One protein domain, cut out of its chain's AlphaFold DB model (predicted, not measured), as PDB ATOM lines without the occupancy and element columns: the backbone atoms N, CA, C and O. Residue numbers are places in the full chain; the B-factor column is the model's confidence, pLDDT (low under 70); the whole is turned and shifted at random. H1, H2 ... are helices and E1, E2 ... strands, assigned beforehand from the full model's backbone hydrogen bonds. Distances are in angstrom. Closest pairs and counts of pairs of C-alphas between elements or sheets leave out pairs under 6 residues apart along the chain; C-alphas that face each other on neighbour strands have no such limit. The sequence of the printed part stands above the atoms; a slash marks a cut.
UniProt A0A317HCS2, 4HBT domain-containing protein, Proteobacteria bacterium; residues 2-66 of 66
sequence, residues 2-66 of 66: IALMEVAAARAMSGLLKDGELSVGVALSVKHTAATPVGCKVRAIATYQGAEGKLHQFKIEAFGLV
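This is residues 2 to 66 of the 66 residues of the protein "4HBT domain-containing protein" of Proteobacteria bacterium (UniProt A0A317HCS2). A long hairpin of two strands, E1 and E2, has one helix, H1, packed on it, and a long loop, residues 17 to 40, arches back from the helix's end to the start of E1. The printed part has 65 residues, with H1, E1 and E2 in that order; the sheet, E1 - E2, is antiparallel and the class is mixed. It is only just loose, close to compact, with a radius of gyration of the C-alphas of 13.4 A, and elongated, spanning 39 by 21 by 16 A.

Find C-alpha 2 at (-17.349, -44.403, -2.259); from there H1, residues 2 to 16, runs 21.6 A. E1, residues 41 to 52, runs 33.3 A, and E2, residues 55 to 65, runs 31.1 A to C-alpha 65 at (-8.367, -38.771, 10.546).

In the hairpin, look at N 47 and O 59, 2.8 A apart, within hydrogen-bond range. The closest C-alphas of H1 and E1 are those of Ala 9 and Ala 46, 5.2 A apart. H1 has 9 of 11 O i to N i+4 pairs within range.

The printed part has no cut. H1 to E1 is a long link. No printed residue is under 70 in pLDDT.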
ATOM      1  N   ILE A   2     -17.546 -43.462  -1.131       95.94
ATOM      2  CA  ILE A   2     -17.349 -44.403  -2.259       95.94
ATOM      3  C   ILE A   2     -16.449 -43.821  -3.361       95.94
ATOM      4  O   ILE A   2     -15.431 -44.423  -3.666       95.94
ATOM      5  N   ALA A   3     -16.714 -42.598  -3.832       96.31
ATOM      6  CA  ALA A   3     -15.865 -41.953  -4.842       96.31
ATOM      7  C   ALA A   3     -14.377 -41.846  -4.433       96.31
ATOM      8  O   ALA A   3     -13.486 -42.027  -5.255       96.31
ATOM      9  N   LEU A   4     -14.080 -41.596  -3.150       96.94
ATOM     10  CA  LEU A   4     -12.698 -41.559  -2.653       96.94
ATOM     11  C   LEU A   4     -12.047 -42.952  -2.693       96.94
ATOM     12  O   LEU A   4     -10.865 -43.069  -3.007       96.94
ATOM     13  N   MET A   5     -12.820 -43.995  -2.384       97.94
ATOM     14  CA  MET A   5     -12.382 -45.392  -2.453       97.94
ATOM     15  C   MET A   5     -12.112 -45.813  -3.904       97.94
ATOM     16  O   MET A   5     -11.063 -46.390  -4.180       97.94
ATOM     17  N   GLU A   6     -12.989 -45.452  -4.841       97.69
ATOM     18  CA  GLU A   6     -12.801 -45.713  -6.276       97.69
ATOM     19  C   GLU A   6     -11.567 -44.998  -6.829       97.69
ATOM     20  O   GLU A   6     -10.775 -45.607  -7.544       97.69
ATOM     21  N   VAL A   7     -11.329 -43.740  -6.439       97.56
ATOM     22  CA  VAL A   7     -10.107 -43.009  -6.817       97.56
ATOM     23  C   VAL A   7      -8.852 -43.694  -6.272       97.56
ATOM     24  O   VAL A   7      -7.841 -43.757  -6.972       97.56
ATOM     25  N   ALA A   8      -8.888 -44.220  -5.043       98.00
ATOM     26  CA  ALA A   8      -7.762 -44.970  -4.487       98.00
ATOM     27  C   ALA A   8      -7.476 -46.246  -5.298       98.00
ATOM     28  O   ALA A   8      -6.319 -46.503  -5.632       98.00
ATOM     29  N   ALA A   9      -8.515 -46.999  -5.673       97.69
ATOM     30  CA  ALA A   9      -8.377 -48.187  -6.513       97.69
ATOM     31  C   ALA A   9      -7.892 -47.849  -7.929       97.69
ATOM     32  O   ALA A   9      -6.964 -48.484  -8.414       97.69
ATOM     33  N   ALA A  10      -8.440 -46.812  -8.568       97.12
ATOM     34  CA  ALA A  10      -8.019 -46.373  -9.899       97.12
ATOM     35  C   ALA A  10      -6.543 -45.947  -9.923       97.12
ATOM     36  O   ALA A  10      -5.800 -46.304 -10.838       97.12
ATOM     37  N   ARG A  11      -6.084 -45.239  -8.882       97.00
ATOM     38  CA  ARG A  11      -4.664 -44.887  -8.725       97.00
ATOM     39  C   ARG A  11      -3.790 -46.127  -8.560       97.00
ATOM     40  O   ARG A  11      -2.765 -46.217  -9.228       97.00
ATOM     41  N   ALA A  12      -4.202 -47.087  -7.732       96.88
ATOM     42  CA  ALA A  12      -3.483 -48.350  -7.569       96.88
ATOM     43  C   ALA A  12      -3.463 -49.189  -8.864       96.88
ATOM     44  O   ALA A  12      -2.461 -49.831  -9.162       96.88
ATOM     45  N   MET A  13      -4.540 -49.140  -9.653       96.75
ATOM     46  CA  MET A  13      -4.671 -49.843 -10.929       96.75
ATOM     47  C   MET A  13      -3.737 -49.289 -12.009       96.75
ATOM     48  O   MET A  13      -3.294 -50.051 -12.859       96.75
ATOM     49  N   SER A  14      -3.410 -47.992 -11.979       94.00
ATOM     50  CA  SER A  14      -2.628 -47.339 -13.042       94.00
ATOM     51  C   SER A  14      -1.297 -48.034 -13.365       94.00
ATOM     52  O   SER A  14      -0.947 -48.142 -14.534       94.00
ATOM     53  N   GLY A  15      -0.598 -48.575 -12.361       92.88
ATOM     54  CA  GLY A  15       0.664 -49.304 -12.553       92.88
ATOM     55  C   GLY A  15       0.515 -50.736 -13.081       92.88
ATOM     56  O   GLY A  15       1.518 -51.406 -13.298       92.88
ATOM     57  N   LEU A  16      -0.717 -51.222 -13.248       94.62
ATOM     58  CA  LEU A  16      -1.035 -52.562 -13.751       94.62
ATOM     59  C   LEU A  16      -1.528 -52.544 -15.206       94.62
ATOM     60  O   LEU A  16      -1.665 -53.607 -15.809       94.62
ATOM     61  N   LEU A  17      -1.829 -51.361 -15.745       95.38
ATOM     62  CA  LEU A  17      -2.355 -51.176 -17.096       95.38
ATOM     63  C   LEU A  17      -1.219 -51.071 -18.111       95.38
ATOM     64  O   LEU A  17      -0.145 -50.551 -17.810       95.38
ATOM     65  N   LYS A  18      -1.471 -51.546 -19.331       95.31
ATOM     66  CA  LYS A  18      -0.574 -51.313 -20.467       95.31
ATOM     67  C   LYS A  18      -0.745 -49.894 -21.007       95.31
ATOM     68  O   LYS A  18      -1.753 -49.230 -20.764       95.31
ATOM     69  N   ASP A  19       0.213 -49.455 -21.815       95.19
ATOM     70  CA  ASP A  19       0.121 -48.172 -22.508       95.19
ATOM     71  C   ASP A  19      -1.147 -48.098 -23.373       95.19
ATOM     72  O   ASP A  19      -1.428 -48.979 -24.187       95.19
ATOM     73  N   GLY A  20      -1.924 -47.030 -23.175       95.38
ATOM     74  CA  GLY A  20      -3.199 -46.810 -23.863       95.38
ATOM     75  C   GLY A  20      -4.374 -47.642 -23.336       95.38
ATOM     76  O   GLY A  20      -5.484 -47.502 -23.848       95.38
ATOM     77  N   GLU A  21      -4.169 -48.482 -22.318       95.50
ATOM     78  CA  GLU A  21      -5.230 -49.266 -21.692       95.50
ATOM     79  C   GLU A  21      -5.940 -48.467 -20.593       95.50
ATOM     80  O   GLU A  21      -5.327 -47.729 -19.819       95.50
ATOM     81  N   LEU A  22      -7.258 -48.639 -20.509       94.50
ATOM     82  CA  LEU A  22      -8.088 -48.117 -19.431       94.50
ATOM     83  C   LEU A  22      -8.840 -49.270 -18.773       94.50
ATOM     84  O   LEU A  22      -9.186 -50.258 -19.419       94.50
ATOM     85  N   SER A  23      -9.138 -49.104 -17.489       95.25
ATOM     86  CA  SER A  23      -9.995 -50.014 -16.735       95.25
ATOM     87  C   SER A  23     -11.216 -49.274 -16.201       95.25
ATOM     88  O   SER A  23     -11.209 -48.050 -16.049       95.25
ATOM     89  N   VAL A  24     -12.274 -50.031 -15.924       96.31
ATOM     90  CA  VAL A  24     -13.530 -49.542 -15.356       96.31
ATOM     91  C   VAL A  24     -13.894 -50.371 -14.130       96.31
ATOM     92  O   VAL A  24     -13.623 -51.571 -14.068       96.31
ATOM     93  N   GLY A  25     -14.530 -49.738 -13.145       95.31
ATOM     94  CA  GLY A  25     -15.127 -50.457 -12.023       95.31
ATOM     95  C   GLY A  25     -16.345 -51.253 -12.492       95.31
ATOM     96  O   GLY A  25     -17.203 -50.709 -13.180       95.31
ATOM     97  N   VAL A  26     -16.424 -52.534 -12.121       96.12
ATOM     98  CA  VAL A  26     -17.545 -53.418 -12.506       96.12
ATOM     99  C   VAL A  26     -18.410 -53.858 -11.326       96.12
ATOM    100  O   VAL A  26     -19.580 -54.176 -11.508       96.12
ATOM    101  N   ALA A  27     -17.855 -53.870 -10.113       95.56
ATOM    102  CA  ALA A  27     -18.569 -54.220  -8.893       95.56
ATOM    103  C   ALA A  27     -17.905 -53.558  -7.682       95.56
ATOM    104  O   ALA A  27     -16.679 -53.462  -7.613       95.56
ATOM    105  N   LEU A  28     -18.718 -53.141  -6.711       95.25
ATOM    106  CA  LEU A  28     -18.253 -52.656  -5.415       95.25
ATOM    107  C   LEU A  28     -19.182 -53.165  -4.311       95.25
ATOM    108  O   LEU A  28     -20.401 -53.183  -4.469       95.25
ATOM    109  N   SER A  29     -18.605 -53.556  -3.179       96.69
ATOM    110  CA  SER A  29     -19.347 -53.912  -1.970       96.69
ATOM    111  C   SER A  29     -18.735 -53.169  -0.795       96.69
ATOM    112  O   SER A  29     -17.536 -53.276  -0.540       96.69
ATOM    113  N   VAL A  30     -19.542 -52.356  -0.114       96.56
ATOM    114  CA  VAL A  30     -19.071 -51.437   0.925       96.56
ATOM    115  C   VAL A  30     -19.952 -51.555   2.157       96.56
ATOM    116  O   VAL A  30     -21.177 -51.509   2.072       96.56
ATOM    117  N   LYS A  31     -19.307 -51.629   3.324       97.19
ATOM    118  CA  LYS A  31     -19.952 -51.505   4.631       97.19
ATOM    119  C   LYS A  31     -19.491 -50.211   5.295       97.19
ATOM    120  O   LYS A  31     -18.302 -50.029   5.536       97.19
ATOM    121  N   HIS A  32     -20.430 -49.324   5.608       95.69
ATOM    122  CA  HIS A  32     -20.153 -48.111   6.374       95.69
ATOM    123  C   HIS A  32     -20.203 -48.457   7.866       95.69
ATOM    124  O   HIS A  32     -21.268 -48.753   8.399       95.69
ATOM    125  N   THR A  33     -19.043 -48.504   8.521       95.94
ATOM    126  CA  THR A  33     -18.911 -49.026   9.893       95.94
ATOM    127  C   THR A  33     -18.896 -47.949  10.976       95.94
ATOM    128  O   THR A  33     -19.147 -48.274  12.132       95.94
ATOM    129  N   ALA A  34     -18.628 -46.687  10.631       94.06
ATOM    130  CA  ALA A  34     -18.592 -45.569  11.573       94.06
ATOM    131  C   ALA A  34     -18.948 -44.251  10.875       94.06
ATOM    132  O   ALA A  34     -18.498 -44.010   9.758       94.06
ATOM    133  N   ALA A  35     -19.718 -43.386  11.540       93.50
ATOM    134  CA  ALA A  35     -20.061 -42.068  11.011       93.50
ATOM    135  C   ALA A  35     -18.819 -41.162  10.908       93.50
ATOM    136  O   ALA A  35     -17.949 -41.183  11.775       93.50
ATOM    137  N   THR A  36     -18.760 -40.334   9.863       92.94
ATOM    138  CA  THR A  36     -17.681 -39.355   9.646       92.94
ATOM    139  C   THR A  36     -18.251 -37.935   9.761       92.94
ATOM    140  O   THR A  36     -19.106 -37.581   8.944       92.94
ATOM    141  N   PRO A  37     -17.823 -37.116  10.742       92.62
ATOM    142  CA  PRO A  37     -18.294 -35.739  10.886       92.62
ATOM    143  C   PRO A  37     -17.931 -34.849   9.693       92.62
ATOM    144  O   PRO A  37     -16.931 -35.069   9.007       92.62
ATOM    145  N   VAL A  38     -18.712 -33.787   9.481       94.25
ATOM    146  CA  VAL A  38     -18.381 -32.747   8.496       94.25
ATOM    147  C   VAL A  38     -17.043 -32.100   8.861       94.25
ATOM    148  O   VAL A  38     -16.788 -31.797  10.022       94.25
ATOM    149  N   GLY A  39     -16.183 -31.902   7.860       92.81
ATOM    150  CA  GLY A  39     -14.846 -31.328   8.043       92.81
ATOM    151  C   GLY A  39     -13.767 -32.334   8.460       92.81
ATOM    152  O   GLY A  39     -12.586 -31.996   8.397       92.81
ATOM    153  N   CYS A  40     -14.128 -33.573   8.814       94.19
ATOM    154  CA  CYS A  40     -13.149 -34.627   9.075       94.19
ATOM    155  C   CYS A  40     -12.382 -34.973   7.789       94.19
ATOM    156  O   CYS A  40     -12.968 -35.181   6.722       94.19
ATOM    157  N   LYS A  41     -11.052 -35.050   7.888       95.56
ATOM    158  CA  LYS A  41     -10.216 -35.543   6.791       95.56
ATOM    159  C   LYS A  41     -10.349 -37.057   6.715       95.56
ATOM    160  O   LYS A  41     -10.263 -37.735   7.727       95.56
ATOM    161  N   VAL A  42     -10.505 -37.601   5.514       96.31
ATOM    162  CA  VAL A  42     -10.631 -39.050   5.309       96.31
ATOM    163  C   VAL A  42      -9.474 -39.550   4.462       96.31
ATOM    164  O   VAL A  42      -9.128 -38.938   3.450       96.31
ATOM    165  N   ARG A  43      -8.899 -40.689   4.849       97.12
ATOM    166  CA  ARG A  43      -7.901 -41.419   4.064       97.12
ATOM    167  C   ARG A  43      -8.493 -42.733   3.573       97.12
ATOM    168  O   ARG A  43      -8.983 -43.508   4.388       97.12
ATOM    169  N   ALA A  44      -8.398 -42.995   2.271       98.12
ATOM    170  CA  ALA A  44      -8.699 -44.296   1.680       98.12
ATOM    171  C   ALA A  44      -7.408 -44.982   1.221       98.12
ATOM    172  O   ALA A  44      -6.525 -44.333   0.662       98.12
ATOM    173  N   ILE A  45      -7.309 -46.284   1.464       98.19
ATOM    174  CA  ILE A  45      -6.177 -47.129   1.079       98.19
ATOM    175  C   ILE A  45      -6.734 -48.273   0.244       98.19
ATOM    176  O   ILE A  45      -7.641 -48.965   0.698       98.19
ATOM    177  N   ALA A  46      -6.197 -48.456  -0.960       98.38
ATOM    178  CA  ALA A  46      -6.505 -49.592  -1.818       98.38
ATOM    179  C   ALA A  46      -5.308 -50.546  -1.850       98.38
ATOM    180  O   ALA A  46      -4.192 -50.138  -2.166       98.38
ATOM    181  N   THR A  47      -5.561 -51.814  -1.547       98.25
ATOM    182  CA  THR A  47      -4.584 -52.901  -1.601       98.25
ATOM    183  C   THR A  47      -4.986 -53.850  -2.718       98.25
ATOM    184  O   THR A  47      -6.072 -54.433  -2.674       98.25
ATOM    185  N   TYR A  48      -4.123 -54.004  -3.721       97.88
ATOM    186  CA  TYR A  48      -4.340 -54.955  -4.806       97.88
ATOM    187  C   TYR A  48      -4.266 -56.392  -4.279       97.88
ATOM    188  O   TYR A  48      -3.337 -56.740  -3.555       97.88
ATOM    189  N   GLN A  49      -5.252 -57.214  -4.632       97.88
ATOM    190  CA  GLN A  49      -5.361 -58.605  -4.179       97.88
ATOM    191  C   GLN A  49      -5.019 -59.624  -5.270       97.88
ATOM    192  O   GLN A  49      -4.935 -60.814  -4.983       97.88
ATOM    193  N   GLY A  50      -4.787 -59.165  -6.500       96.88
ATOM    194  CA  GLY A  50      -4.501 -60.023  -7.641       96.88
ATOM    195  C   GLY A  50      -5.557 -59.926  -8.737       96.88
ATOM    196  O   GLY A  50      -6.560 -59.214  -8.618       96.88
ATOM    197  N   ALA A  51      -5.281 -60.637  -9.826       95.94
ATOM    198  CA  ALA A  51      -6.177 -60.752 -10.962       95.94
ATOM    199  C   ALA A  51      -6.883 -62.110 -10.942       95.94
ATOM    200  O   ALA A  51      -6.257 -63.140 -10.698       95.94
ATOM    201  N   GLU A  52      -8.169 -62.103 -11.267       93.94
ATOM    202  CA  GLU A  52      -8.966 -63.288 -11.555       93.94
ATOM    203  C   GLU A  52      -9.489 -63.173 -12.993       93.94
ATOM    204  O   GLU A  52     -10.454 -62.464 -13.290       93.94
ATOM    205  N   GLY A  53      -8.777 -63.806 -13.929       93.06
ATOM    206  CA  GLY A  53      -9.031 -63.634 -15.358       93.06
ATOM    207  C   GLY A  53      -8.811 -62.182 -15.799       93.06
ATOM    208  O   GLY A  53      -7.689 -61.689 -15.776       93.06
ATOM    209  N   LYS A  54      -9.888 -61.506 -16.220       92.69
ATOM    210  CA  LYS A  54      -9.869 -60.089 -16.641       92.69
ATOM    211  C   LYS A  54     -10.187 -59.111 -15.504       92.69
ATOM    212  O   LYS A  54     -10.245 -57.908 -15.739       92.69
ATOM    213  N   LEU A  55     -10.466 -59.613 -14.301       96.12
ATOM    214  CA  LEU A  55     -10.894 -58.797 -13.169       96.12
ATOM    215  C   LEU A  55      -9.726 -58.546 -12.224       96.12
ATOM    216  O   LEU A  55      -9.059 -59.483 -11.797       96.12
ATOM    217  N   HIS A  56      -9.520 -57.286 -11.857       97.06
ATOM    218  CA  HIS A  56      -8.543 -56.884 -10.851       97.06
ATOM    219  C   HIS A  56      -9.257 -56.624  -9.528       97.06
ATOM    220  O   HIS A  56     -10.168 -55.798  -9.462       97.06
ATOM    221  N   GLN A  57      -8.850 -57.335  -8.476       97.62
ATOM    222  CA  GLN A  57      -9.482 -57.236  -7.164       97.62
ATOM    223  C   GLN A  57      -8.703 -56.298  -6.246       97.62
ATOM    224  O   GLN A  57      -7.473 -56.341  -6.173       97.62
ATOM    225  N   PHE A  58      -9.435 -55.468  -5.504       98.19
ATOM    226  CA  PHE A  58      -8.874 -54.538  -4.532       98.19
ATOM    227  C   PHE A  58      -9.641 -54.628  -3.218       98.19
ATOM    228  O   PHE A  58     -10.865 -54.492  -3.194       98.19
ATOM    229  N   LYS A  59      -8.912 -54.763  -2.107       98.19
ATOM    230  CA  LYS A  59      -9.450 -54.467  -0.779       98.19
ATOM    231  C   LYS A  59      -9.256 -52.986  -0.515       98.19
ATOM    232  O   LYS A  59      -8.139 -52.486  -0.636       98.19
ATOM    233  N   ILE A  60     -10.326 -52.292  -0.145       98.19
ATOM    234  CA  ILE A  60     -10.279 -50.851   0.093       98.19
ATOM    235  C   ILE A  60     -10.797 -50.546   1.491       98.19
ATOM    236  O   ILE A  60     -11.861 -51.020   1.890       98.19
ATOM    237  N   GLU A  61     -10.048 -49.733   2.222       97.88
ATOM    238  CA  GLU A  61     -10.363 -49.337   3.590       97.88
ATOM    239  C   GLU A  61     -10.327 -47.811   3.690       97.88
ATOM    240  O   GLU A  61      -9.425 -47.169   3.150       97.88
ATOM    241  N   ALA A  62     -11.322 -47.224   4.357       97.31
ATOM    242  CA  ALA A  62     -11.433 -45.783   4.551       97.31
ATOM    243  C   ALA A  62     -11.501 -45.451   6.044       97.31
ATOM    244  O   ALA A  62     -12.263 -46.067   6.788       97.31
ATOM    245  N   PHE A  63     -10.716 -44.461   6.464       96.00
ATOM    246  CA  PHE A  63     -10.560 -44.070   7.862       96.00
ATOM    247  C   PHE A  63     -10.690 -42.555   8.002       96.00
ATOM    248  O   PHE A  63     -10.054 -41.805   7.253       96.00
ATOM    249  N   GLY A  64     -11.487 -42.113   8.973       94.00
ATOM    250  CA  GLY A  64     -11.446 -40.733   9.445       94.00
ATOM    251  C   GLY A  64     -10.116 -40.462  10.144       94.00
ATOM    252  O   GLY A  64      -9.619 -41.296  10.898       94.00
ATOM    253  N   LEU A  65      -9.527 -39.310   9.856       87.19
ATOM    254  CA  LEU A  65      -8.367 -38.771  10.546       87.19
ATOM    255  C   LEU A  65      -8.881 -37.726  11.537       87.19
ATOM    256  O   LEU A  65      -9.701 -36.878  11.165       87.19
ATOM    257  N   VAL A  66      -8.429 -37.841  12.784       75.12
ATOM    258  CA  VAL A  66      -8.720 -36.875  13.851       75.12
ATOM    259  C   VAL A  66      -7.931 -35.595  13.607       75.12
ATOM    260  O   VAL A  66      -6.742 -35.712  13.223       75.12
TER     261      VAL A  66